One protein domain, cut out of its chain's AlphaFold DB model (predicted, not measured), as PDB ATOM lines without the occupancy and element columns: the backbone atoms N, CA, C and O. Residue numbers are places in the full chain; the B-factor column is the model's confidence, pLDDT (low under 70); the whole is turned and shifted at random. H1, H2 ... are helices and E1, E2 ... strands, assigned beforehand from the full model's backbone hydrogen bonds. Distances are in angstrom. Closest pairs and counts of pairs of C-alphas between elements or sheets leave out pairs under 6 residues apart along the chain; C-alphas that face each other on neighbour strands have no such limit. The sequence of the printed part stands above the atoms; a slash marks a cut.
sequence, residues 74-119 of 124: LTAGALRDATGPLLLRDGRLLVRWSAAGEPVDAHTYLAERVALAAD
ATOM      1  N   LEU A  74      25.406  45.698  17.470       94.88
ATOM      2  CA  LEU A  74      25.839  45.051  18.711       94.88
ATOM      3  C   LEU A  74      25.895  46.002  19.912       94.88
ATOM      4  O   LEU A  74      26.329  45.608  20.996       94.88
ATOM      5  N   THR A  75      25.455  47.252  19.761       95.88
ATOM      6  CA  THR A  75      25.333  48.166  20.893       95.88
ATOM      7  C   THR A  75      24.240  47.702  21.857       95.88
ATOM      8  O   THR A  75      23.163  47.243  21.471       95.88
ATOM      9  N   ALA A  76      24.485  47.870  23.158       94.50
ATOM     10  CA  ALA A  76      23.527  47.473  24.189       94.50
ATOM     11  C   ALA A  76      22.165  48.180  24.057       94.50
ATOM     12  O   ALA A  76      21.156  47.622  24.476       94.50
ATOM     13  N   GLY A  77      22.130  49.396  23.498       96.56
ATOM     14  CA  GLY A  77      20.884  50.106  23.201       96.56
ATOM     15  C   GLY A  77      20.071  49.384  22.130       96.56
ATOM     16  O   GLY A  77      18.950  48.962  22.401       96.56
ATOM     17  N   ALA A  78      20.670  49.155  20.959       96.00
ATOM     18  CA  ALA A  78      19.998  48.496  19.843       96.00
ATOM     19  C   ALA A  78      19.505  47.086  20.203       96.00
ATOM     20  O   ALA A  78      18.402  46.697  19.827       96.00
ATOM     21  N   LEU A  79      20.287  46.335  20.984       96.88
ATOM     22  CA  LEU A  79      19.936  44.972  21.381       96.88
ATOM     23  C   LEU A  79      18.770  44.892  22.377       96.88
ATOM     24  O   LEU A  79      18.092  43.866  22.415       96.88
ATOM     25  N   ARG A  80      18.515  45.927  23.187       96.44
ATOM     26  CA  ARG A  80      17.365  45.932  24.115       96.44
ATOM     27  C   ARG A  80      16.036  46.097  23.384       96.44
ATOM     28  O   ARG A  80      15.057  45.464  23.775       96.44
ATOM     29  N   ASP A  81      16.040  46.868  22.300       92.44
ATOM     30  CA  ASP A  81      14.859  47.145  21.473       92.44
ATOM     31  C   ASP A  81      14.763  46.218  20.245       92.44
ATOM     32  O   ASP A  81      13.871  46.351  19.402       92.44
ATOM     33  N   ALA A  82      15.683  45.256  20.125       92.44
ATOM     34  CA  ALA A  82      15.768  44.372  18.976       92.44
ATOM     35  C   ALA A  82      14.569  43.415  18.887       92.44
ATOM     36  O   ALA A  82      14.255  42.654  19.803       92.44
ATOM     37  N   THR A  83      13.957  43.372  17.706       91.38
ATOM     38  CA  THR A  83      12.969  42.349  17.314       91.38
ATOM     39  C   THR A  83      13.609  41.163  16.585       91.38
ATOM     40  O   THR A  83      12.936  40.178  16.278       91.38
ATOM     41  N   GLY A  84      14.911  41.266  16.305       93.06
ATOM     42  CA  GLY A  84      15.695  40.295  15.556       93.06
ATOM     43  C   GLY A  84      16.116  39.056  16.358       93.06
ATOM     44  O   GLY A  84      15.635  38.808  17.468       93.06
ATOM     45  N   PRO A  85      17.029  38.247  15.790       96.31
ATOM     46  CA  PRO A  85      17.448  36.982  16.386       96.31
ATOM     47  C   PRO A  85      18.365  37.145  17.601       96.31
ATOM     48  O   PRO A  85      18.538  36.180  18.335       96.31
ATOM     49  N   LEU A  86      18.954  38.321  17.822       97.38
ATOM     50  CA  LEU A  86      19.826  38.615  18.957       97.38
ATOM     51  C   LEU A  86      19.238  39.782  19.747       97.38
ATOM     52  O   LEU A  86      18.890  40.802  19.155       97.38
ATOM     53  N   LEU A  87      19.125  39.627  21.063       97.00
ATOM     54  CA  LEU A  87      18.558  40.643  21.946       97.00
ATOM     55  C   LEU A  87      19.236  40.648  23.319       97.00
ATOM     56  O   LEU A  87      19.801  39.644  23.752       97.00
ATOM     57  N   LEU A  88      19.139  41.776  24.017       97.62
ATOM     58  CA  LEU A  88      19.639  41.974  25.373       97.62
ATOM     59  C   LEU A  88      18.457  42.172  26.324       97.62
ATOM     60  O   LEU A  88      17.728  43.156  26.217       97.62
ATOM     61  N   ARG A  89      18.284  41.264  27.287       95.88
ATOM     62  CA  ARG A  89      17.229  41.340  28.307       95.88
ATOM     63  C   ARG A  89      17.823  41.049  29.677       95.88
ATOM     64  O   ARG A  89      18.570  40.088  29.820       95.88
ATOM     65  N   ASP A  90      17.537  41.900  30.659       94.56
ATOM     66  CA  ASP A  90      18.029  41.763  32.040       94.56
ATOM     67  C   ASP A  90      19.557  41.573  32.134       94.56
ATOM     68  O   ASP A  90      20.068  40.784  32.923       94.56
ATOM     69  N   GLY A  91      20.308  42.265  31.266       94.88
ATOM     70  CA  GLY A  91      21.771  42.162  31.191       94.88
ATOM     71  C   GLY A  91      22.297  40.878  30.539       94.88
ATOM     72  O   GLY A  91      23.508  40.684  30.478       94.88
ATOM     73  N   ARG A  92      21.415  40.018  30.023       96.38
ATOM     74  CA  ARG A  92      21.761  38.751  29.378       96.38
ATOM     75  C   ARG A  92      21.521  38.814  27.880       96.38
ATOM     76  O   ARG A  92      20.461  39.246  27.422       96.38
ATOM     77  N   LEU A  93      22.510  38.357  27.121       97.31
ATOM     78  CA  LEU A  93      22.387  38.212  25.680       97.31
ATOM     79  C   LEU A  93      21.625  36.921  25.374       97.31
ATOM     80  O   LEU A  93      22.002  35.844  25.843       97.31
ATOM     81  N   LEU A  94      20.557  37.032  24.593       98.12
ATOM     82  CA  LEU A  94      19.684  35.922  24.239       98.12
ATOM     83  C   LEU A  94      19.564  35.793  22.721       98.12
ATOM     84  O   LEU A  94      19.589  36.790  21.997       98.12
ATOM     85  N   VAL A  95      19.378  34.561  22.250       97.94
ATOM     86  CA  VAL A  95      19.128  34.236  20.847       97.94
ATOM     87  C   VAL A  95      17.700  33.739  20.667       97.94
ATOM     88  O   VAL A  95      17.305  32.707  21.211       97.94
ATOM     89  N   ARG A  96      16.934  34.440  19.833       96.69
ATOM     90  CA  ARG A  96      15.642  33.987  19.319       96.69
ATOM     91  C   ARG A  96      15.873  33.175  18.047       96.69
ATOM     92  O   ARG A  96      16.002  33.721  16.955       96.69
ATOM     93  N   TRP A  97      15.924  31.856  18.192       92.44
ATOM     94  CA  TRP A  97      16.218  30.935  17.088       92.44
ATOM     95  C   TRP A  97      14.975  30.495  16.295       92.44
ATOM     96  O   TRP A  97      15.101  29.940  15.205       92.44
ATOM     97  N   SER A  98      13.773  30.743  16.817       90.94
ATOM     98  CA  SER A  98      12.506  30.537  16.115       90.94
ATOM     99  C   SER A  98      11.466  31.565  16.568       90.94
ATOM    100  O   SER A  98      11.598  32.164  17.633       90.94
ATOM    101  N   ALA A  99      10.428  31.786  15.757       86.94
ATOM    102  CA  ALA A  99       9.360  32.732  16.094       86.94
ATOM    103  C   ALA A  99       8.473  32.250  17.258       86.94
ATOM    104  O   ALA A  99       7.917  33.072  17.978       86.94
ATOM    105  N   ALA A 100       8.348  30.930  17.429       88.50
ATOM    106  CA  ALA A 100       7.478  30.304  18.426       88.50
ATOM    107  C   ALA A 100       8.213  29.866  19.706       88.50
ATOM    108  O   ALA A 100       7.565  29.546  20.696       88.50
ATOM    109  N   GLY A 101       9.547  29.799  19.680       88.44
ATOM    110  CA  GLY A 101      10.353  29.367  20.817       88.44
ATOM    111  C   GLY A 101      10.772  30.521  21.725       88.44
ATOM    112  O   GLY A 101      10.959  31.655  21.275       88.44
ATOM    113  N   GLU A 102      10.986  30.200  23.000       94.31
ATOM    114  CA  GLU A 102      11.615  31.125  23.939       94.31
ATOM    115  C   GLU A 102      13.071  31.415  23.534       94.31
ATOM    116  O   GLU A 102      13.780  30.506  23.075       94.31
ATOM    117  N   PRO A 103      13.543  32.667  23.689       96.25
ATOM    118  CA  PRO A 103      14.945  32.988  23.498       96.25
ATOM    119  C   PRO A 103      15.829  32.204  24.468       96.25
ATOM    120  O   PRO A 103      15.524  32.074  25.651       96.25
ATOM    121  N   VAL A 104      16.954  31.715  23.960       97.31
ATOM    122  CA  VAL A 104      17.927  30.939  24.735       97.31
ATOM    123  C   VAL A 104      19.165  31.769  25.028       97.31
ATOM    124  O   VAL A 104      19.409  32.777  24.375       97.31
ATOM    125  N   ASP A 105      19.966  31.341  25.997       97.88
ATOM    126  CA  ASP A 105      21.243  31.978  26.305       97.88
ATOM    127  C   ASP A 105      22.174  31.995  25.078       97.88
ATOM    128  O   ASP A 105      22.425  30.959  24.455       97.88
ATOM    129  N   ALA A 106      22.669  33.181  24.711       96.69
ATOM    130  CA  ALA A 106      23.435  33.354  23.481       96.69
ATOM    131  C   ALA A 106      24.789  32.641  23.520       96.69
ATOM    132  O   ALA A 106      25.206  32.083  22.507       96.69
ATOM    133  N   HIS A 107      25.465  32.635  24.672       95.88
ATOM    134  CA  HIS A 107      26.757  31.970  24.812       95.88
ATOM    135  C   HIS A 107      26.605  30.462  24.615       95.88
ATOM    136  O   HIS A 107      27.302  29.871  23.791       95.88
ATOM    137  N   THR A 108      25.630  29.868  25.304       96.81
ATOM    138  CA  THR A 108      25.320  28.436  25.198       96.81
ATOM    139  C   THR A 108      24.956  28.052  23.763       96.81
ATOM    140  O   THR A 108      25.513  27.106  23.208       96.81
ATOM    141  N   TYR A 109      24.073  28.829  23.127       96.69
ATOM    142  CA  TYR A 109      23.667  28.601  21.742       96.69
ATOM    143  C   TYR A 109      24.847  28.674  20.767       96.69
ATOM    144  O   TYR A 109      25.007  27.800  19.916       96.69
ATOM    145  N   LEU A 110      25.680  29.712  20.868       95.38
ATOM    146  CA  LEU A 110      26.815  29.899  19.965       95.38
ATOM    147  C   LEU A 110      27.878  28.821  20.156       95.38
ATOM    148  O   LEU A 110      28.395  28.325  19.159       95.38
ATOM    149  N   ALA A 111      28.164  28.420  21.396       95.88
ATOM    150  CA  ALA A 111      29.098  27.335  21.679       95.88
ATOM    151  C   ALA A 111      28.667  26.030  20.988       95.88
ATOM    152  O   ALA A 111      29.478  25.394  20.316       95.88
ATOM    153  N   GLU A 112      27.378  25.684  21.061       95.19
ATOM    154  CA  GLU A 112      26.817  24.523  20.359       95.19
ATOM    155  C   GLU A 112      26.964  24.654  18.834       95.19
ATOM    156  O   GLU A 112      27.404  23.722  18.161       95.19
ATOM    157  N   ARG A 113      26.643  25.823  18.259       94.62
ATOM    158  CA  ARG A 113      26.754  26.038  16.804       94.62
ATOM    159  C   ARG A 113      28.191  26.019  16.304       94.62
ATOM    160  O   ARG A 113      28.423  25.524  15.204       94.62
ATOM    161  N   VAL A 114      29.136  26.531  17.087       93.75
ATOM    162  CA  VAL A 114      30.566  26.474  16.767       93.75
ATOM    163  C   VAL A 114      31.064  25.035  16.827       93.75
ATOM    164  O   VAL A 114      31.734  24.606  15.892       93.75
ATOM    165  N   ALA A 115      30.690  24.273  17.858       92.75
ATOM    166  CA  ALA A 115      31.042  22.859  17.957       92.75
ATOM    167  C   ALA A 115      30.534  22.065  16.743       92.75
ATOM    168  O   ALA A 115      31.317  21.377  16.100       92.75
ATOM    169  N   LEU A 116      29.266  22.247  16.354       89.31
ATOM    170  CA  LEU A 116      28.690  21.600  15.165       89.31
ATOM    171  C   LEU A 116      29.362  22.022  13.852       89.31
ATOM    172  O   LEU A 116      29.421  21.237  12.910       89.31
ATOM    173  N   ALA A 117      29.821  23.272  13.755       86.75
ATOM    174  CA  ALA A 117      30.521  23.758  12.570       86.75
ATOM    175  C   ALA A 117      31.961  23.226  12.484       86.75
ATOM    176  O   ALA A 117      32.477  23.052  11.380       86.75
ATOM    177  N   ALA A 118      32.607  23.001  13.630       89.56
ATOM    178  CA  ALA A 118      33.969  22.487  13.721       89.56
ATOM    179  C   ALA A 118      34.037  20.957  13.583       89.56
ATOM    180  O   ALA A 118      34.965  20.454  12.954       89.56
ATOM    181  N   ASP A 119      33.055  20.243  14.139       88.94
ATOM    182  CA  ASP A 119      32.935  18.783  14.100       88.94
ATOM    183  C   ASP A 119      31.534  18.379  13.604       88.94
ATOM    184  O   ASP A 119      30.637  18.059  14.393       88.94
TER     185      ASP A 119
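Overview. This is residues 74 to 119 of the 124 residues of an uncharacterized protein of Leifsonia xyli subsp. cynodontis DSM 46306 (UniProt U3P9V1). A two-stranded hairpin, E1 and E2, forms a small body with the short helix H1 packed on E1, while the longer helix H2 begins beside E2 and sticks out as an arm with residues 111 to 119. The link from E2 to H2 makes a loop that comes back beside E2, where residues 104 to 105 pair with residues 94 to 95. The printed part has 46 residues, with two named helices and two named strands in the order H1, E1, E2, H2; the sheet is antiparallel and the class is mixed, helices and strands. It is only just compact, close to loose, with a radius of gyration of the C-alphas of 11.3 A, and spans 35 by 24 by 15 A.

Along the chain. E1 is residues 86 to 89, 10.1 A long, and begins at C-alpha 86 (19.826, 38.615, 18.957). E2 is residues 92 to 95, 10.0 A long. H1 is residues 76 to 80, 6.4 A long. H2 is residues 106 to 118, 18.0 A long, and ends at C-alpha 118 (33.969, 22.487, 13.721).

Arrangement. E1 and E2 are antiparallel neighbours at 147 degrees, with N 87 and O 94 at 3.0 A and N 94 and O 87 at 2.8 A, within hydrogen-bond range. The closest C-alphas of H1 and E1 are those of Leu 79 and Leu 87, 4.6 A apart. H1 and E2 are near each other, with 5 pairs of C-alphas within 10 A. The closest C-alphas of E2 and H2 are those of Leu 94 and Ala 106, 4.6 A apart. H1 and H2 are apart. In H1 and H2 every O i to N i+4 pair is within hydrogen-bond range.

Size, cuts and confidence. The two C-alphas farthest apart, those of Gly 77 and Asp 119, are 34.8 A apart. Without residues 111 to 119, which stand free, the body spans 23 by 19 by 15 A. The printed part has no cut and no long link, and no printed residue is under 70 in pLDDT.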